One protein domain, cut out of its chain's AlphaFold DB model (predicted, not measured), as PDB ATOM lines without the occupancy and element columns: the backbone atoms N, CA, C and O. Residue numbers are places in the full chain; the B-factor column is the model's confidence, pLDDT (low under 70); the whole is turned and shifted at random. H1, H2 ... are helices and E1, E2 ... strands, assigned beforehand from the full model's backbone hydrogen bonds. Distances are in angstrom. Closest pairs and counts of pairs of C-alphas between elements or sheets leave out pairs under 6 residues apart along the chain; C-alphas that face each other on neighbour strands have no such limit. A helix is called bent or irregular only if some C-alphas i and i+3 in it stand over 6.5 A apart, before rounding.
ATOM      1  N   ASP A  41     106.606 -39.332  42.071       89.88
ATOM      2  CA  ASP A  41     106.988 -37.959  41.747       89.88
ATOM      3  C   ASP A  41     106.859 -37.051  42.975       89.88
ATOM      4  O   ASP A  41     107.745 -36.224  43.218       89.88
ATOM      5  N   ILE A  42     105.818 -37.249  43.794       90.00
ATOM      6  CA  ILE A  42     105.662 -36.550  45.079       90.00
ATOM      7  C   ILE A  42     106.783 -36.958  46.044       90.00
ATOM      8  O   ILE A  42     107.427 -36.088  46.637       90.00
ATOM      9  N   ALA A  43     107.059 -38.259  46.175       88.94
ATOM     10  CA  ALA A  43     108.113 -38.774  47.048       88.94
ATOM     11  C   ALA A  43     109.501 -38.261  46.646       88.94
ATOM     12  O   ALA A  43     110.291 -37.865  47.504       88.94
ATOM     13  N   ARG A  44     109.781 -38.207  45.340       87.06
ATOM     14  CA  ARG A  44     111.018 -37.641  44.798       87.06
ATOM     15  C   ARG A  44     111.111 -36.137  45.058       87.06
ATOM     16  O   ARG A  44     112.186 -35.657  45.391       87.06
ATOM     17  N   GLY A  45     110.011 -35.402  44.890       81.56
ATOM     18  CA  GLY A  45     109.975 -33.938  44.960       81.56
ATOM     19  C   GLY A  45     110.035 -33.356  46.375       81.56
ATOM     20  O   GLY A  45     110.676 -32.330  46.585       81.56
ATOM     21  N   ALA A  46     109.404 -34.006  47.357       76.69
ATOM     22  CA  ALA A  46     109.235 -33.454  48.708       76.69
ATOM     23  C   ALA A  46     110.523 -33.392  49.546       76.69
ATOM     24  O   ALA A  46     110.553 -32.757  50.602       76.69
ATOM     25  N   PHE A  47     111.577 -34.062  49.087       69.81
ATOM     26  CA  PHE A  47     112.855 -34.184  49.777       69.81
ATOM     27  C   PHE A  47     114.029 -33.726  48.914       69.81
ATOM     28  O   PHE A  47     115.174 -33.992  49.269       69.81
ATOM     29  N   VAL A  48     113.770 -33.026  47.800       64.19
ATOM     30  CA  VAL A  48     114.837 -32.410  47.006       64.19
ATOM     31  C   VAL A  48     115.489 -31.332  47.856       64.19
ATOM     32  O   VAL A  48     115.051 -30.185  47.934       64.19
ATOM     33  N   HIS A  49     116.569 -31.716  48.512       62.00
ATOM     34  CA  HIS A  49     117.558 -30.769  48.953       62.00
ATOM     35  C   HIS A  49     118.173 -30.132  47.701       62.00
ATOM     36  O   HIS A  49     118.256 -30.758  46.645       62.00
ATOM     37  N   GLY A  50     118.608 -28.878  47.795       57.75
ATOM     38  CA  GLY A  50     119.493 -28.318  46.777       57.75
ATOM     39  C   GLY A  50     120.826 -29.080  46.720       57.75
ATOM     40  O   GLY A  50     120.913 -30.273  46.989       57.75
ATOM     41  N   VAL A  51     121.919 -28.387  46.420       58.00
ATOM     42  CA  VAL A  51     123.247 -29.012  46.503       58.00
ATOM     43  C   VAL A  51     123.549 -29.342  47.972       58.00
ATOM     44  O   VAL A  51     123.774 -28.431  48.768       58.00
ATOM     45  N   SER A  58     130.225 -45.718  49.142       89.25
ATOM     46  CA  SER A  58     130.539 -46.465  47.919       89.25
ATOM     47  C   SER A  58     129.503 -47.535  47.608       89.25
ATOM     48  O   SER A  58     129.271 -47.834  46.438       89.25
ATOM     49  N   ASP A  59     128.914 -48.124  48.653       91.25
ATOM     50  CA  ASP A  59     127.923 -49.178  48.529       91.25
ATOM     51  C   ASP A  59     127.036 -49.374  49.771       91.25
ATOM     52  O   ASP A  59     127.280 -48.808  50.841       91.25
ATOM     53  N   THR A  60     125.986 -50.194  49.625       93.19
ATOM     54  CA  THR A  60     125.053 -50.557  50.706       93.19
ATOM     55  C   THR A  60     125.746 -51.269  51.868       93.19
ATOM     56  O   THR A  60     125.313 -51.134  53.011       93.19
ATOM     57  N   THR A  61     126.841 -51.996  51.622       94.06
ATOM     58  CA  THR A  61     127.603 -52.687  52.674       94.06
ATOM     59  C   THR A  61     128.431 -51.695  53.488       94.06
ATOM     60  O   THR A  61     128.428 -51.763  54.716       94.06
ATOM     61  N   ALA A  62     129.085 -50.735  52.833       93.62
ATOM     62  CA  ALA A  62     129.802 -49.643  53.481       93.62
ATOM     63  C   ALA A  62     128.850 -48.777  54.319       93.62
ATOM     64  O   ALA A  62     129.149 -48.466  55.472       93.62
ATOM     65  N   MET A  63     127.668 -48.462  53.781       94.12
ATOM     66  CA  MET A  63     126.635 -47.734  54.517       94.12
ATOM     67  C   MET A  63     126.100 -48.541  55.711       94.12
ATOM     68  O   MET A  63     125.914 -47.991  56.797       94.12
ATOM     69  N   ALA A  64     125.914 -49.859  55.559       94.88
ATOM     70  CA  ALA A  64     125.538 -50.746  56.663       94.88
ATOM     71  C   ALA A  64     126.595 -50.773  57.770       94.88
ATOM     72  O   ALA A  64     126.238 -50.775  58.943       94.88
ATOM     73  N   ALA A  65     127.880 -50.786  57.411       94.38
ATOM     74  CA  ALA A  65     128.984 -50.800  58.368       94.38
ATOM     75  C   ALA A  65     129.094 -49.496  59.175       94.38
ATOM     76  O   ALA A  65     129.580 -49.521  60.303       94.38
ATOM     77  N   ALA A  66     128.634 -48.376  58.611       92.88
ATOM     78  CA  ALA A  66     128.532 -47.090  59.299       92.88
ATOM     79  C   ALA A  66     127.242 -46.935  60.127       92.88
ATOM     80  O   ALA A  66     127.086 -45.935  60.824       92.88
ATOM     81  N   SER A  67     126.316 -47.894  60.042       94.12
ATOM     82  CA  SER A  67     125.026 -47.856  60.734       94.12
ATOM     83  C   SER A  67     125.022 -48.742  61.975       94.12
ATOM     84  O   SER A  67     125.552 -49.852  61.966       94.12
ATOM     85  N   ASP A  68     124.312 -48.311  63.013       93.94
ATOM     86  CA  ASP A  68     123.995 -49.155  64.168       93.94
ATOM     87  C   ASP A  68     122.977 -50.252  63.816       93.94
ATOM     88  O   ASP A  68     122.979 -51.350  64.390       93.94
ATOM     89  N   ALA A  69     122.065 -49.943  62.890       94.56
ATOM     90  CA  ALA A  69     121.061 -50.871  62.394       94.56
ATOM     91  C   ALA A  69     120.615 -50.535  60.969       94.56
ATOM     92  O   ALA A  69     120.532 -49.374  60.574       94.56
ATOM     93  N   VAL A  70     120.233 -51.576  60.231       95.94
ATOM     94  CA  VAL A  70     119.506 -51.455  58.965       95.94
ATOM     95  C   VAL A  70     118.150 -52.108  59.142       95.94
ATOM     96  O   VAL A  70     118.060 -53.290  59.484       95.94
ATOM     97  N   VAL A  71     117.087 -51.340  58.934       95.75
ATOM     98  CA  VAL A  71     115.713 -51.789  59.166       95.75
ATOM     99  C   VAL A  71     114.908 -51.755  57.881       95.75
ATOM    100  O   VAL A  71     115.076 -50.862  57.054       95.75
ATOM    101  N   VAL A  72     114.003 -52.719  57.753       96.44
ATOM    102  CA  VAL A  72     112.922 -52.696  56.771       96.44
ATOM    103  C   VAL A  72     111.624 -52.545  57.534       96.44
ATOM    104  O   VAL A  72     111.387 -53.250  58.522       96.44
ATOM    105  N   GLY A  73     110.780 -51.627  57.093       96.31
ATOM    106  CA  GLY A  73     109.522 -51.382  57.764       96.31
ATOM    107  C   GLY A  73     108.481 -50.721  56.892       96.31
ATOM    108  O   GLY A  73     108.710 -50.370  55.735       96.31
ATOM    109  N   THR A  74     107.333 -50.506  57.514       97.12
ATOM    110  CA  THR A  74     106.183 -49.842  56.922       97.12
ATOM    111  C   THR A  74     105.947 -48.516  57.636       97.12
ATOM    112  O   THR A  74     105.856 -48.470  58.870       97.12
ATOM    113  N   VAL A  75     105.840 -47.426  56.876       96.62
ATOM    114  CA  VAL A  75     105.518 -46.100  57.411       96.62
ATOM    115  C   VAL A  75     104.131 -46.146  58.041       96.62
ATOM    116  O   VAL A  75     103.163 -46.571  57.415       96.62
ATOM    117  N   VAL A  76     104.040 -45.700  59.291       95.44
ATOM    118  CA  VAL A  76     102.773 -45.563  60.017       95.44
ATOM    119  C   VAL A  76     102.238 -44.145  59.873       95.44
ATOM    120  O   VAL A  76     101.052 -43.949  59.623       95.44
ATOM    121  N   ARG A  77     103.099 -43.141  60.076       93.44
ATOM    122  CA  ARG A  77     102.741 -41.722  59.951       93.44
ATOM    123  C   ARG A  77     103.971 -40.822  59.939       93.44
ATOM    124  O   ARG A  77     105.026 -41.193  60.451       93.44
ATOM    125  N   VAL A  78     103.760 -39.591  59.478       92.75
ATOM    126  CA  VAL A  78     104.720 -38.484  59.560       92.75
ATOM    127  C   VAL A  78     104.161 -37.359  60.439       92.75
ATOM    128  O   VAL A  78     102.987 -36.975  60.326       92.75
ATOM    129  N   ARG A  79     104.987 -36.829  61.346       89.75
ATOM    130  CA  ARG A  79     104.650 -35.725  62.264       89.75
ATOM    131  C   ARG A  79     105.803 -34.729  62.384       89.75
ATOM    132  O   ARG A  79     106.925 -35.047  62.018       89.75
ATOM    133  N   ASP A  80     105.539 -33.546  62.927       85.62
ATOM    134  CA  ASP A  80     106.596 -32.577  63.228       85.62
ATOM    135  C   ASP A  80     107.577 -33.107  64.280       85.62
ATOM    136  O   ASP A  80     107.165 -33.717  65.272       85.62
ATOM    137  N   ALA A  81     108.869 -32.843  64.071       77.69
ATOM    138  CA  ALA A  81     109.928 -33.169  65.025       77.69
ATOM    139  C   ALA A  81     110.162 -32.080  66.073       77.69
ATOM    140  O   ALA A  81     110.598 -32.393  67.178       77.69
ATOM    141  N   ARG A  82     109.882 -30.810  65.747       68.88
ATOM    142  CA  ARG A  82     110.052 -29.662  66.651       68.88
ATOM    143  C   ARG A  82     109.013 -28.582  66.365       68.88
ATOM    144  O   ARG A  82     108.724 -28.280  65.211       68.88
ATOM    145  N   VAL A  83     108.526 -27.937  67.421       52.00
ATOM    146  CA  VAL A  83     107.988 -26.573  67.323       52.00
ATOM    147  C   VAL A  83     109.193 -25.648  67.514       52.00
ATOM    148  O   VAL A  83     109.873 -25.789  68.534       52.00
ATOM    149  N   PRO A  84     109.526 -24.739  66.578       49.00
ATOM    150  CA  PRO A  84     110.572 -23.754  66.824       49.00
ATOM    151  C   PRO A  84     110.290 -23.029  68.143       49.00
ATOM    152  O   PRO A  84     109.144 -22.655  68.406       49.00
ATOM    153  N   GLN A  85     111.311 -22.811  68.977       45.34
ATOM    154  CA  GLN A  85     111.138 -21.914  70.121       45.34
ATOM    155  C   GLN A  85     110.644 -20.549  69.613       45.34
ATOM    156  O   GLN A  85     111.069 -20.123  68.533       45.34
ATOM    157  N   ASP A  95     114.833 -28.217  60.403       74.81
ATOM    158  CA  ASP A  95     113.529 -28.474  59.817       74.81
ATOM    159  C   ASP A  95     113.445 -29.960  59.474       74.81
ATOM    160  O   ASP A  95     113.927 -30.425  58.438       74.81
ATOM    161  N   THR A  96     112.933 -30.720  60.435       83.00
ATOM    162  CA  THR A  96     112.850 -32.174  60.383       83.00
ATOM    163  C   THR A  96     111.421 -32.632  60.653       83.00
ATOM    164  O   THR A  96     110.623 -31.974  61.329       83.00
ATOM    165  N   VAL A  97     111.086 -33.788  60.098       89.00
ATOM    166  CA  VAL A  97     109.889 -34.549  60.436       89.00
ATOM    167  C   VAL A  97     110.291 -35.828  61.144       89.00
ATOM    168  O   VAL A  97     111.393 -36.346  60.975       89.00
ATOM    169  N   LEU A  98     109.370 -36.353  61.938       91.88
ATOM    170  CA  LEU A  98     109.468 -37.683  62.502       91.88
ATOM    171  C   LEU A  98     108.627 -38.636  61.682       91.88
ATOM    172  O   LEU A  98     107.408 -38.471  61.579       91.88
ATOM    173  N   VAL A  99     109.287 -39.661  61.169       93.94
ATOM    174  CA  VAL A  99     108.657 -40.803  60.529       93.94
ATOM    175  C   VAL A  99     108.540 -41.900  61.576       93.94
ATOM    176  O   VAL A  99     109.537 -42.376  62.114       93.94
ATOM    177  N   GLU A 100     107.311 -42.281  61.900       94.38
ATOM    178  CA  GLU A 100     107.057 -43.459  62.722       94.38
ATOM    179  C   GLU A 100     106.997 -44.682  61.811       94.38
ATOM    180  O   GLU A 100     106.149 -44.758  60.919       94.38
ATOM    181  N   LEU A 101     107.902 -45.629  62.042       95.50
ATOM    182  CA  LEU A 101     108.058 -46.827  61.232       95.50
ATOM    183  C   LEU A 101     107.701 -48.055  62.067       95.50
ATOM    184  O   LEU A 101     108.265 -48.267  63.143       95.50
ATOM    185  N   ARG A 102     106.791 -48.894  61.567       95.81
ATOM    186  CA  ARG A 102     106.637 -50.257  62.077       95.81
ATOM    187  C   ARG A 102     107.740 -51.101  61.458       95.81
ATOM    188  O   ARG A 102     107.780 -51.240  60.241       95.81
ATOM    189  N   VAL A 103     108.624 -51.646  62.281       94.94
ATOM    190  CA  VAL A 103     109.729 -52.481  61.802       94.94
ATOM    191  C   VAL A 103     109.176 -53.860  61.461       94.94
ATOM    192  O   VAL A 103     108.650 -54.550  62.333       94.94
ATOM    193  N   ASP A 104     109.308 -54.249  60.196       94.62
ATOM    194  CA  ASP A 104     108.902 -55.563  59.705       94.62
ATOM    195  C   ASP A 104     110.075 -56.559  59.827       94.62
ATOM    196  O   ASP A 104     109.873 -57.716  60.196       94.62
ATOM    197  N   ARG A 105     111.321 -56.103  59.599       94.31
ATOM    198  CA  ARG A 105     112.550 -56.856  59.913       94.31
ATOM    199  C   ARG A 105     113.758 -55.953  60.176       94.31
ATOM    200  O   ARG A 105     113.844 -54.842  59.659       94.31
ATOM    201  N   VAL A 106     114.735 -56.476  60.915       94.69
ATOM    202  CA  VAL A 106     116.082 -55.893  61.039       94.69
ATOM    203  C   VAL A 106     117.012 -56.673  60.112       94.69
ATOM    204  O   VAL A 106     117.195 -57.873  60.298       94.69
ATOM    205  N   ALA A 107     117.550 -56.012  59.089       94.94
ATOM    206  CA  ALA A 107     118.420 -56.627  58.087       94.94
ATOM    207  C   ALA A 107     119.884 -56.714  58.549       94.94
ATOM    208  O   ALA A 107     120.600 -57.628  58.154       94.94
ATOM    209  N   SER A 108     120.327 -55.777  59.393       94.56
ATOM    210  CA  SER A 108     121.664 -55.771  59.994       94.56
ATOM    211  C   SER A 108     121.670 -54.986  61.309       94.56
ATOM    212  O   SER A 108     120.820 -54.117  61.521       94.56
ATOM    213  N   GLY A 109     122.642 -55.271  62.177       90.81
ATOM    214  CA  GLY A 109     122.863 -54.546  63.428       90.81
ATOM    215  C   GLY A 109     121.833 -54.852  64.519       90.81
ATOM    216  O   GLY A 109     121.277 -55.949  64.592       90.81
ATOM    217  N   THR A 110     121.607 -53.905  65.432       83.56
ATOM    218  CA  THR A 110     120.617 -54.058  66.514       83.56
ATOM    219  C   THR A 110     119.775 -52.798  66.669       83.56
ATOM    220  O   THR A 110     120.267 -51.766  67.112       83.56
ATOM    221  N   ALA A 111     118.473 -52.899  66.401       76.50
ATOM    222  CA  ALA A 111     117.520 -51.806  66.594       76.50
ATOM    223  C   ALA A 111     117.083 -51.689  68.070       76.50
ATOM    224  O   ALA A 111     115.960 -52.028  68.434       76.50
ATOM    225  N   ARG A 112     117.982 -51.225  68.949       72.00
ATOM    226  CA  ARG A 112     117.762 -51.182  70.414       72.00
ATOM    227  C   ARG A 112     116.656 -50.218  70.871       72.00
ATOM    228  O   ARG A 112     116.270 -50.251  72.033       72.00
ATOM    229  N   TRP A 113     116.149 -49.382  69.969       72.31
ATOM    230  CA  TRP A 113     115.184 -48.303  70.236       72.31
ATOM    231  C   TRP A 113     113.759 -48.654  69.812       72.31
ATOM    232  O   TRP A 113     112.888 -47.788  69.764       72.31
ATOM    233  N   GLN A 114     113.526 -49.921  69.477       75.06
ATOM    234  CA  GLN A 114     112.209 -50.403  69.116       75.06
ATOM    235  C   GLN A 114     111.309 -50.455  70.357       75.06
ATOM    236  O   GLN A 114     111.585 -51.189  71.305       75.06
ATOM    237  N   VAL A 115     110.209 -49.703  70.335       75.31
ATOM    238  CA  VAL A 115     109.149 -49.758  71.351       75.31
ATOM    239  C   VAL A 115     107.900 -50.303  70.678       75.31
ATOM    240  O   VAL A 115     107.454 -49.762  69.668       75.31
ATOM    241  N   ASP A 116     107.365 -51.410  71.193       82.69
ATOM    242  CA  ASP A 116     106.172 -52.080  70.652       82.69
ATOM    243  C   ASP A 116     106.239 -52.348  69.141       82.69
ATOM    244  O   ASP A 116     105.275 -52.171  68.393       82.69
ATOM    245  N   GLY A 117     107.413 -52.752  68.660       85.94
ATOM    246  CA  GLY A 117     107.607 -53.044  67.245       85.94
ATOM    247  C   GLY A 117     107.934 -51.823  66.375       85.94
ATOM    248  O   GLY A 117     108.155 -51.985  65.175       85.94
ATOM    249  N   ARG A 118     107.982 -50.611  66.941       90.56
ATOM    250  CA  ARG A 118     108.102 -49.354  66.192       90.56
ATOM    251  C   ARG A 118     109.364 -48.583  66.531       90.56
ATOM    252  O   ARG A 118     109.854 -48.651  67.652       90.56
ATOM    253  N   ILE A 119     109.835 -47.800  65.568       91.38
ATOM    254  CA  ILE A 119     110.905 -46.822  65.756       91.38
ATOM    255  C   ILE A 119     110.465 -45.453  65.244       91.38
ATOM    256  O   ILE A 119     109.553 -45.336  64.421       91.38
ATOM    257  N   ILE A 120     111.140 -44.416  65.727       91.88
ATOM    258  CA  ILE A 120     110.981 -43.047  65.249       91.88
ATOM    259  C   ILE A 120     112.263 -42.646  64.527       91.88
ATOM    260  O   ILE A 120     113.344 -42.754  65.096       91.88
ATOM    261  N   ILE A 121     112.135 -42.167  63.295       91.81
ATOM    262  CA  ILE A 121     113.253 -41.689  62.484       91.81
ATOM    263  C   ILE A 121     113.097 -40.182  62.304       91.81
ATOM    264  O   ILE A 121     112.047 -39.723  61.853       91.81
ATOM    265  N   GLU A 122     114.124 -39.413  62.653       89.88
ATOM    266  CA  GLU A 122     114.195 -37.988  62.322       89.88
ATOM    267  C   GLU A 122     114.759 -37.827  60.908       89.88
ATOM    268  O   GLU A 122     115.900 -38.198  60.637       89.88
ATOM    269  N   VAL A 123     113.955 -37.259  60.010       87.56
ATOM    270  CA  VAL A 123     114.307 -37.044  58.604       87.56
ATOM    271  C   VAL A 123     114.239 -35.555  58.296       87.56
ATOM    272  O   VAL A 123     113.341 -34.854  58.763       87.56
ATOM    273  N   GLN A 124     115.194 -35.051  57.520       80.69
ATOM    274  CA  GLN A 124     115.185 -33.654  57.090       80.69
ATOM    275  C   GLN A 124     114.041 -33.384  56.107       80.69
ATOM    276  O   GLN A 124     113.723 -34.224  55.270       80.69
ATOM    277  N   ARG A 125     113.440 -32.194  56.205       79.81
ATOM    278  CA  ARG A 125     112.373 -31.728  55.308       79.81
ATOM    279  C   ARG A 125     112.678 -30.329  54.750       79.81
ATOM    280  O   ARG A 125     112.040 -29.354  55.134       79.81
ATOM    281  N   PRO A 126     113.687 -30.181  53.883       68.62
ATOM    282  CA  PRO A 126     114.176 -28.874  53.446       68.62
ATOM    283  C   PRO A 126     113.104 -28.084  52.678       68.62
ATOM    284  O   PRO A 126     112.860 -28.329  51.503       68.62
ATOM    285  N   GLY A 127     112.470 -27.107  53.329       68.31
ATOM    286  CA  GLY A 127     111.521 -26.204  52.667       68.31
ATOM    287  C   GLY A 127     110.192 -26.848  52.249       68.31
ATOM    288  O   GLY A 127     109.382 -26.169  51.625       68.31
ATOM    289  N   ALA A 128     109.957 -28.111  52.617       78.38
ATOM    290  CA  ALA A 128     108.695 -28.808  52.406       78.38
ATOM    291  C   ALA A 128     107.784 -28.648  53.629       78.38
ATOM    292  O   ALA A 128     108.212 -28.747  54.778       78.38
ATOM    293  N   THR A 129     106.498 -28.447  53.398       85.00
ATOM    294  CA  THR A 129     105.481 -28.451  54.450       85.00
ATOM    295  C   THR A 129     105.293 -29.856  55.029       85.00
ATOM    296  O   THR A 129     105.602 -30.874  54.406       85.00
ATOM    297  N   LEU A 130     104.723 -29.945  56.238       86.06
ATOM    298  CA  LEU A 130     104.358 -31.242  56.819       86.06
ATOM    299  C   LEU A 130     103.360 -32.019  55.939       86.06
ATOM    300  O   LEU A 130     103.383 -33.248  55.927       86.06
ATOM    301  N   GLU A 131     102.468 -31.326  55.232       88.50
ATOM    302  CA  GLU A 131     101.480 -31.964  54.358       88.50
ATOM    303  C   GLU A 131     102.138 -32.595  53.130       88.50
ATOM    304  O   GLU A 131     101.854 -33.752  52.827       88.50
ATOM    305  N   GLU A 132     103.082 -31.899  52.497       88.31
ATOM    306  CA  GLU A 132     103.878 -32.451  51.391       88.31
ATOM    307  C   GLU A 132     104.687 -33.671  51.844       88.31
ATOM    308  O   GLU A 132     104.730 -34.689  51.160       88.31
ATOM    309  N   GLN A 133     105.245 -33.619  53.052       88.69
ATOM    310  CA  GLN A 133     105.980 -34.727  53.665       88.69
ATOM    311  C   GLN A 133     105.095 -35.953  53.943       88.69
ATOM    312  O   GLN A 133     105.499 -37.094  53.721       88.69
ATOM    313  N   ARG A 134     103.851 -35.737  54.382       91.81
ATOM    314  CA  ARG A 134     102.857 -36.810  54.549       91.81
ATOM    315  C   ARG A 134     102.391 -37.393  53.221       91.81
ATOM    316  O   ARG A 134     102.117 -38.586  53.169       91.81
ATOM    317  N   ALA A 135     102.285 -36.569  52.182       90.62
ATOM    318  CA  ALA A 135     101.932 -37.019  50.841       90.62
ATOM    319  C   ALA A 135     103.069 -37.819  50.186       90.62
ATOM    320  O   ALA A 135     102.805 -38.757  49.444       90.62
ATOM    321  N   ALA A 136     104.321 -37.479  50.493       90.62
ATOM    322  CA  ALA A 136     105.510 -38.177  50.015       90.62
ATOM    323  C   ALA A 136     105.758 -39.520  50.714       90.62
ATOM    324  O   ALA A 136     106.277 -40.451  50.104       90.62
ATOM    325  N   LEU A 137     105.389 -39.623  51.993       93.38
ATOM    326  CA  LEU A 137     105.497 -40.841  52.795       93.38
ATOM    327  C   LEU A 137     104.138 -41.204  53.412       93.38
ATOM    328  O   LEU A 137     103.974 -41.133  54.639       93.38
ATOM    329  N   PRO A 138     103.144 -41.586  52.592       93.81
ATOM    330  CA  PRO A 138     101.856 -42.012  53.106       93.81
ATOM    331  C   PRO A 138     102.003 -43.290  53.939       93.81
ATOM    332  O   PRO A 138     102.942 -44.079  53.775       93.81
ATOM    333  N   SER A 139     101.048 -43.508  54.843       94.56
ATOM    334  CA  SER A 139     100.954 -44.759  55.603       94.56
ATOM    335  C   SER A 139     100.922 -45.960  54.652       94.56
ATOM    336  O   SER A 139     100.266 -45.916  53.614       94.56
ATOM    337  N   GLY A 140     101.630 -47.034  54.999       94.50
ATOM    338  CA  GLY A 140     101.752 -48.223  54.150       94.50
ATOM    339  C   GLY A 140     102.946 -48.200  53.191       94.50
ATOM    340  O   GLY A 140     103.275 -49.244  52.630       94.50
ATOM    341  N   THR A 141     103.633 -47.063  53.039       95.81
ATOM    342  CA  THR A 141     104.889 -46.990  52.276       95.81
ATOM    343  C   THR A 141     105.928 -47.920  52.893       95.81
ATOM    344  O   THR A 141     106.146 -47.888  54.108       95.81
ATOM    345  N   ARG A 142     106.582 -48.741  52.070       96.56
ATOM    346  CA  ARG A 142     107.676 -49.610  52.513       96.56
ATOM    347  C   ARG A 142     108.977 -48.818  52.506       96.56
ATOM    348  O   ARG A 142     109.205 -48.014  51.607       96.56
ATOM    349  N   MET A 143     109.819 -49.029  53.508       96.44
ATOM    350  CA  MET A 143     111.044 -48.262  53.713       96.44
ATOM    351  C   MET A 143     112.191 -49.167  54.154       96.44
ATOM    352  O   MET A 143     112.021 -49.994  55.050       96.44
ATOM    353  N   VAL A 144     113.365 -48.944  53.566       96.62
ATOM    354  CA  VAL A 144     114.666 -49.375  54.084       96.62
ATOM    355  C   VAL A 144     115.364 -48.148  54.654       96.62
ATOM    356  O   VAL A 144     115.467 -47.121  53.979       96.62
ATOM    357  N   ALA A 145     115.833 -48.255  55.896       95.19
ATOM    358  CA  ALA A 145     116.547 -47.178  56.567       95.19
ATOM    359  C   ALA A 145     117.847 -47.674  57.212       95.19
ATOM    360  O   ALA A 145     117.840 -48.640  57.980       95.19
ATOM    361  N   TYR A 146     118.939 -46.976  56.913       95.31
ATOM    362  CA  TYR A 146     120.268 -47.154  57.495       95.31
ATOM    363  C   TYR A 146     120.446 -46.136  58.616       95.31
ATOM    364  O   TYR A 146     120.458 -44.928  58.372       95.31
ATOM    365  N   LEU A 147     120.485 -46.616  59.852       93.56
ATOM    366  CA  LEU A 147     120.232 -45.796  61.024       93.56
ATOM    367  C   LEU A 147     121.419 -45.789  61.977       93.56
ATOM    368  O   LEU A 147     121.948 -46.841  62.332       93.56
ATOM    369  N   ASP A 148     121.745 -44.592  62.443       90.62
ATOM    370  CA  ASP A 148     122.548 -44.359  63.636       90.62
ATOM    371  C   ASP A 148     121.629 -43.969  64.794       90.62
ATOM    372  O   ASP A 148     120.575 -43.330  64.621       90.62
ATOM    373  N   SER A 149     122.013 -44.379  65.992       77.06
ATOM    374  CA  SER A 149     121.296 -44.003  67.187       77.06
ATOM    375  C   SER A 149     121.602 -42.574  67.581       77.06
ATOM    376  O   SER A 149     122.724 -42.203  67.915       77.06
ATOM    377  N   ALA A 150     120.562 -41.740  67.605       70.31
ATOM    378  CA  ALA A 150     120.714 -40.468  68.277       70.31
ATOM    379  C   ALA A 150     120.811 -40.757  69.781       70.31
ATOM    380  O   ALA A 150     119.905 -41.348  70.369       70.31
ATOM    381  N   GLN A 151     121.890 -40.316  70.427       59.28
ATOM    382  CA  GLN A 151     122.003 -40.356  71.894       59.28
ATOM    383  C   GLN A 151     121.128 -39.296  72.592       59.28
ATOM    384  O   GLN A 151     121.318 -39.012  73.772       59.28
ATOM    385  N   ASP A 152     120.184 -38.702  71.864       65.62
ATOM    386  CA  ASP A 152     119.406 -37.544  72.274       65.62
ATOM    387  C   ASP A 152     117.906 -37.846  72.237       65.62
ATOM    388  O   ASP A 152     117.438 -38.763  71.558       65.62
ATOM    389  N   PHE A 153     117.144 -37.017  72.942       66.69
ATOM    390  CA  PHE A 153     115.688 -37.004  72.867       66.69
ATOM    391  C   PHE A 153     115.217 -35.752  72.127       66.69
ATOM    392  O   PHE A 153     115.801 -34.677  72.262       66.69
ATOM    393  N   LEU A 154     114.143 -35.882  71.347       73.12
ATOM    394  CA  LEU A 154     113.463 -34.735  70.747       73.12
ATOM    395  C   LEU A 154     112.253 -34.351  71.592       73.12
ATOM    396  O   LEU A 154     111.363 -35.176  71.810       73.12
ATOM    397  N   ASP A 155     112.211 -33.087  72.015       68.25
ATOM    398  CA  ASP A 155     111.017 -32.477  72.593       68.25
ATOM    399  C   ASP A 155     109.970 -32.283  71.494       68.25
ATOM    400  O   ASP A 155     110.057 -31.366  70.670       68.25
ATOM    401  N   VAL A 156     108.967 -33.159  71.480       70.50
ATOM    402  CA  VAL A 156     107.853 -33.102  70.531       70.50
ATOM    403  C   VAL A 156     106.556 -32.766  71.259       70.50
ATOM    404  O   VAL A 156     106.424 -33.010  72.464       70.50
ATOM    405  N   PRO A 157     105.538 -32.243  70.551       68.25
ATOM    406  CA  PRO A 157     104.198 -32.151  71.111       68.25
ATOM    407  C   PRO A 157     103.746 -33.514  71.665       68.25
ATOM    408  O   PRO A 157     103.605 -34.485  70.919       68.25
ATOM    409  N   GLY A 158     103.536 -33.584  72.982       69.19
ATOM    410  CA  GLY A 158     103.129 -34.803  73.689       69.19
ATOM    411  C   GLY A 158     104.228 -35.537  74.472       69.19
ATOM    412  O   GLY A 158     103.894 -36.508  75.147       69.19
ATOM    413  N   GLY A 159     105.489 -35.090  74.442       70.44
ATOM    414  CA  GLY A 159     106.563 -35.612  75.305       70.44
ATOM    415  C   GLY A 159     107.917 -35.744  74.604       70.44
ATOM    416  O   GLY A 159     108.028 -35.495  73.411       70.44
ATOM    417  N   ALA A 160     108.947 -36.154  75.343       73.62
ATOM    418  CA  ALA A 160     110.256 -36.462  74.775       73.62
ATOM    419  C   ALA A 160     110.244 -37.855  74.126       73.62
ATOM    420  O   ALA A 160     109.728 -38.810  74.712       73.62
ATOM    421  N   VAL A 161     110.812 -37.984  72.926       77.94
ATOM    422  CA  VAL A 161     110.900 -39.268  72.211       77.94
ATOM    423  C   VAL A 161     112.338 -39.585  71.827       77.94
ATOM    424  O   VAL A 161     113.063 -38.712  71.351       77.94
ATOM    425  N   ALA A 162     112.739 -40.840  72.035       81.81
ATOM    426  CA  ALA A 162     113.957 -41.377  71.444       81.81
ATOM    427  C   ALA A 162     113.745 -41.551  69.936       81.81
ATOM    428  O   ALA A 162     112.643 -41.893  69.492       81.81
ATOM    429  N   PHE A 163     114.789 -41.308  69.155       86.25
ATOM    430  CA  PHE A 163     114.728 -41.370  67.702       86.25
ATOM    431  C   PHE A 163     116.063 -41.842  67.125       86.25
ATOM    432  O   PHE A 163     117.099 -41.820  67.787       86.25
ATOM    433  N   SER A 164     116.028 -42.267  65.872       89.44
ATOM    434  CA  SER A 164     117.205 -42.608  65.078       89.44
ATOM    435  C   SER A 164     117.365 -41.611  63.939       89.44
ATOM    436  O   SER A 164     116.393 -40.973  63.520       89.44
ATOM    437  N   ARG A 165     118.585 -41.484  63.425       89.06
ATOM    438  CA  ARG A 165     118.874 -40.642  62.263       89.06
ATOM    439  C   ARG A 165     119.396 -41.489  61.113       89.06
ATOM    440  O   ARG A 165     120.151 -42.426  61.362       89.06
ATOM    441  N   PRO A 166     119.038 -41.156  59.866       91.19
ATOM    442  CA  PRO A 166     119.731 -41.704  58.715       91.19
ATOM    443  C   PRO A 166     121.231 -41.370  58.783       91.19
ATOM    444  O   PRO A 166     121.583 -40.221  59.049       91.19
ATOM    445  N   VAL A 167     122.109 -42.345  58.517       90.69
ATOM    446  CA  VAL A 167     123.585 -42.158  58.513       90.69
ATOM    447  C   VAL A 167     124.106 -41.255  57.389       90.69
ATOM    448  O   VAL A 167     125.295 -40.950  57.317       90.69
ATOM    449  N   GLY A 168     123.227 -40.854  56.476       87.75
ATOM    450  CA  GLY A 168     123.528 -39.995  55.342       87.75
ATOM    451  C   GLY A 168     122.284 -39.769  54.494       87.75
ATOM    452  O   GLY A 168     121.208 -40.292  54.776       87.75
ATOM    453  N   VAL A 169     122.416 -39.004  53.419       86.19
ATOM    454  CA  VAL A 169     121.286 -38.719  52.519       86.19
ATOM    455  C   VAL A 169     120.924 -39.925  51.639       86.19
ATOM    456  O   VAL A 169     119.781 -40.070  51.234       86.19
ATOM    457  N   GLN A 170     121.844 -40.872  51.429       88.25
ATOM    458  CA  GLN A 170     121.567 -42.152  50.754       88.25
ATOM    459  C   GLN A 170     120.783 -43.151  51.628       88.25
ATOM    460  O   GLN A 170     120.286 -44.159  51.131       88.25
ATOM    461  N   ALA A 171     120.676 -42.892  52.933       91.56
ATOM    462  CA  ALA A 171     120.306 -43.896  53.927       91.56
ATOM    463  C   ALA A 171     118.805 -44.207  54.017       91.56
ATOM    464  O   ALA A 171     118.425 -45.089  54.785       91.56
ATOM    465  N   VAL A 172     117.953 -43.504  53.266       92.94
ATOM    466  CA  VAL A 172     116.507 -43.753  53.224       92.94
ATOM    467  C   VAL A 172     116.092 -44.087  51.801       92.94
ATOM    468  O   VAL A 172     116.205 -43.257  50.899       92.94
ATOM    469  N   THR A 173     115.567 -45.295  51.624       94.75
ATOM    470  CA  THR A 173     114.954 -45.747  50.373       94.75
ATOM    471  C   THR A 173     113.526 -46.186  50.651       94.75
ATOM    472  O   THR A 173     113.257 -46.825  51.669       94.75
ATOM    473  N   VAL A 174     112.599 -45.829  49.769       95.25
ATOM    474  CA  VAL A 174     111.175 -46.133  49.914       95.25
ATOM    475  C   VAL A 174     110.589 -46.703  48.635       95.25
ATOM    476  O   VAL A 174     111.084 -46.446  47.541       95.25
ATOM    477  N   GLN A 175     109.518 -47.468  48.789       95.25
ATOM    478  CA  GLN A 175     108.766 -48.055  47.691       95.25
ATOM    479  C   GLN A 175     107.282 -48.097  48.054       95.25
ATOM    480  O   GLN A 175     106.915 -48.323  49.215       95.25
ATOM    481  N   GLY A 176     106.423 -47.947  47.049       93.81
ATOM    482  CA  GLY A 176     104.997 -48.216  47.196       93.81
ATOM    483  C   GLY A 176     104.736 -49.645  47.686       93.81
ATOM    484  O   GLY A 176     105.528 -50.573  47.466       93.81
ATOM    485  N   SER A 177     103.619 -49.837  48.387       89.81
ATOM    486  CA  SER A 177     103.170 -51.162  48.840       89.81
ATOM    487  C   SER A 177     102.783 -52.092  47.685       89.81
ATOM    488  O   SER A 177     102.732 -53.304  47.869       89.81
ATOM    489  N   ASP A 178     102.546 -51.531  46.504       88.31
ATOM    490  CA  ASP A 178     102.197 -52.199  45.252       88.31
ATOM    491  C   ASP A 178     103.406 -52.696  44.440       88.31
ATOM    492  O   ASP A 178     103.213 -53.436  43.478       88.31
ATOM    493  N   GLY A 179     104.640 -52.345  44.827       84.44
ATOM    494  CA  GLY A 179     105.852 -52.824  44.144       84.44
ATOM    495  C   GLY A 179     106.335 -51.967  42.974       84.44
ATOM    496  O   GLY A 179     107.025 -52.489  42.107       84.44
ATOM    497  N   GLY A 180     105.985 -50.674  42.934       88.69
ATOM    498  CA  GLY A 180     106.493 -49.721  41.935       88.69
ATOM    499  C   GLY A 180     107.981 -49.348  42.096       88.69
ATOM    500  O   GLY A 180     108.677 -49.947  42.904       88.69
ATOM    501  N   PRO A 181     108.492 -48.340  41.369       92.50
ATOM    502  CA  PRO A 181     109.900 -47.942  41.433       92.50
ATOM    503  C   PRO A 181     110.378 -47.597  42.844       92.50
ATOM    504  O   PRO A 181     109.627 -47.038  43.653       92.50
ATOM    505  N   LEU A 182     111.655 -47.868  43.116       92.69
ATOM    506  CA  LEU A 182     112.307 -47.353  44.308       92.69
ATOM    507  C   LEU A 182     112.510 -45.854  44.205       92.69
ATOM    508  O   LEU A 182     112.829 -45.316  43.144       92.69
ATOM    509  N   VAL A 183     112.405 -45.191  45.349       92.62
ATOM    510  CA  VAL A 183     112.703 -43.774  45.503       92.62
ATOM    511  C   VAL A 183     113.719 -43.612  46.621       92.62
ATOM    512  O   VAL A 183     113.553 -44.175  47.700       92.62
ATOM    513  N   ARG A 184     114.758 -42.813  46.380       89.75
ATOM    514  CA  ARG A 184     115.663 -42.293  47.414       89.75
ATOM    515  C   ARG A 184     115.298 -40.834  47.631       89.75
ATOM    516  O   ARG A 184     115.815 -39.975  46.911       89.75
ATOM    517  N   PRO A 185     114.372 -40.535  48.559       86.75
ATOM    518  CA  PRO A 185     113.723 -39.231  48.587       86.75
ATOM    519  C   PRO A 185     114.739 -38.113  48.808       86.75
ATOM    520  O   PRO A 185     114.756 -37.135  48.070       86.75
ATOM    521  N   LEU A 186     115.663 -38.317  49.747       83.56
ATOM    522  CA  LEU A 186     116.691 -37.344  50.127       83.56
ATOM    523  C   LEU A 186     117.709 -37.036  49.014       83.56
ATOM    524  O   LEU A 186     118.415 -36.036  49.102       83.56
ATOM    525  N   LEU A 187     117.784 -37.877  47.977       82.69
ATOM    526  CA  LEU A 187     118.607 -37.649  46.785       82.69
ATOM    527  C   LEU A 187     117.786 -37.184  45.577       82.69
ATOM    528  O   LEU A 187     118.356 -36.866  44.537       82.69
ATOM    529  N   GLY A 188     116.454 -37.205  45.665       84.38
ATOM    530  CA  GLY A 188     115.586 -36.990  44.511       84.38
ATOM    531  C   GLY A 188     115.795 -38.026  43.397       84.38
ATOM    532  O   GLY A 188     115.606 -37.705  42.224       84.38
ATOM    533  N   GLN A 189     116.183 -39.260  43.738       87.12
ATOM    534  CA  GLN A 189     116.484 -40.317  42.765       87.12
ATOM    535  C   GLN A 189     115.418 -41.404  42.741       87.12
ATOM    536  O   GLN A 189     114.750 -41.668  43.743       87.12
ATOM    537  N   THR A 190     115.309 -42.064  41.591       91.12
ATOM    538  CA  THR A 190     114.414 -43.200  41.367       91.12
ATOM    539  C   THR A 190     115.138 -44.304  40.622       91.12
ATOM    540  O   THR A 190     115.955 -44.014  39.748       91.12
ATOM    541  N   GLU A 191     114.797 -45.548  40.919       91.06
ATOM    542  CA  GLU A 191     115.414 -46.724  40.309       91.06
ATOM    543  C   GLU A 191     114.355 -47.803  40.056       91.06
ATOM    544  O   GLU A 191     113.441 -47.988  40.862       91.06
ATOM    545  N   ASP A 192     114.462 -48.498  38.922       92.06
ATOM    546  CA  ASP A 192     113.617 -49.652  38.603       92.06
ATOM    547  C   ASP A 192     114.235 -50.911  39.224       92.06
ATOM    548  O   ASP A 192     115.012 -51.627  38.592       92.06
ATOM    549  N   ALA A 193     113.972 -51.095  40.515       90.94
ATOM    550  CA  ALA A 193     114.518 -52.159  41.351       90.94
ATOM    551  C   ALA A 193     113.537 -52.491  42.491       90.94
ATOM    552  O   ALA A 193     112.583 -51.745  42.732       90.94
ATOM    553  N   ASP A 194     113.753 -53.608  43.189       92.31
ATOM    554  CA  ASP A 194     112.969 -53.962  44.378       92.31
ATOM    555  C   ASP A 194     113.597 -53.339  45.631       92.31
ATOM    556  O   ASP A 194     114.812 -53.184  45.716       92.31
ATOM    557  N   LEU A 195     112.790 -53.021  46.644       92.62
ATOM    558  CA  LEU A 195     113.277 -52.540  47.937       92.62
ATOM    559  C   LEU A 195     114.330 -53.458  48.571       92.62
ATOM    560  O   LEU A 195     115.214 -52.968  49.277       92.62
ATOM    561  N   ASP A 196     114.285 -54.760  48.294       93.19
ATOM    562  CA  ASP A 196     115.304 -55.702  48.750       93.19
ATOM    563  C   ASP A 196     116.688 -55.465  48.112       93.19
ATOM    564  O   ASP A 196     117.705 -55.755  48.746       93.19
ATOM    565  N   ASP A 197     116.764 -54.839  46.933       93.75
ATOM    566  CA  ASP A 197     118.030 -54.432  46.307       93.75
ATOM    567  C   ASP A 197     118.708 -53.265  47.043       93.75
ATOM    568  O   ASP A 197     119.900 -53.020  46.845       93.75
ATOM    569  N   ALA A 198     117.983 -52.557  47.917       94.00
ATOM    570  CA  ALA A 198     118.521 -51.489  48.762       94.00
ATOM    571  C   ALA A 198     119.112 -52.002  50.089       94.00
ATOM    572  O   ALA A 198     119.571 -51.203  50.908       94.00
ATOM    573  N   LEU A 199     119.093 -53.314  50.337       95.56
ATOM    574  CA  LEU A 199     119.654 -53.935  51.541       95.56
ATOM    575  C   LEU A 199     121.181 -54.061  51.481       95.56
ATOM    576  O   LEU A 199     121.767 -53.939  50.405       95.56
TER     577      LEU A 199
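AT A GLANCE: This is residues 41 to 51, 58 to 85 and 95 to 199 of the 207 residues of the protein "Putative exported protein" of Clavibacter michiganensis subsp. sepedonicus (strain ATCC 33113 / DSM 20744 / JCM 9667 / LMG 2889 / C-1) (UniProt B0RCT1). What is the main picture? The long, bent strands E1, E2 and E4 curl with E3 and E5 into a small barrel-like ring, loosely closed where E3 and E5 come together, and E6 with the little hairpin of E7 and E8 extends it beside the first residues of E4. H3, with H1 next to it, packs on E1 and E2, while H2 and H4 lie near E4. What is it made of? The printed part has 144 residues, with four named helices and eight named strands, which follow along the chain as H1, H2, E1, E2, E3, H3, E4, E5, E6, E7, E8 and H4; the class is mixed, and the neighbour pairs of the branched sheet, E1 and E2, E1 and E4, E2 and E3, E4 and E5, E4 and E6, are antiparallel, as is the pair E7 and E8. It is compact, with a radius of gyration of the C-alphas of 14.0 A, and spans 41 by 31 by 30 A.

HOW THE PARTS SIT: Where is the first helix? H1, residues 41 to 45, touches H3, residues 130 to 136, and their closest C-alphas, those of Ala 43 and Ala 136, are 4.0 A apart. How do E1 and E2 pair? E1, residues 69 to 80, has E2, residues 96 to 109, on one side and E4, residues 142 to 156, on the other side; N 74 and O 102 are 2.9 A apart, N 71 and O 145 3.0 A, within hydrogen-bond range. E2 forms a hairpin with E3, residues 118 to 124, where N 99 and O 121 are 2.8 A apart. What else is beside E4? E1 lies on one side of E4, and E5, residues 159 to 166, and E6, residues 172 to 175, lie on the other side, with N 148 and O 165 2.9 A apart and N 144 and O 173 2.8 A, within hydrogen-bond range. The closest C-alphas of E3 and E5, those of Ile 120 and Phe 163, are 4.8 A apart. E7, residues 182 to 184, and E8, residues 189 to 191, form a hairpin with N 182 and O 191 2.9 A apart. How do the helices sit on the branched sheet? H2, residues 60 to 65, runs across E1 at 72 degrees on the local plane, at a height over the sheet of 8.9 A. On the same face, H3 is over E2 at 8.4 A, and H4, residues 195 to 198, is only just over E4, with 3 of its C-alphas, at 7.6 A. Every O i to N i+4 pair is within hydrogen-bond range in H1, H2 and H3; H4 is too short for one.

IN THESE COORDINATES: Where do the elements begin and end? H1 begins at C-alpha 41 (106.988, -37.959, 41.747), and H4 ends at C-alpha 198 (118.521, -51.489, 48.762). Which strands are long? From first to last C-alpha, E1 measures 23.3 A, E2 24.7 A, E3 19.5 A, E4 24.4 A and E5 22.0 A. E1 bends by 95 degrees at residue 74, E2 by 103 at residue 105 and E4 by 109 at residue 151.

THE WHOLE: How large is it, and where is it cut? The two C-alphas farthest apart, those of Gln 85 and Asp 192, are 42.1 A apart. Residues 52 to 57 and 86 to 94 are not printed, with C-alpha gaps of 19.0 A and 12.4 A. Are links long or confidence low? Of the links that are printed whole, none is long. The mean pLDDT of the printed part is 85.9; residues 47 to 51, 82 to 85, 126 to 127, 151 to 153, 155 and 157 to 158 are under 70.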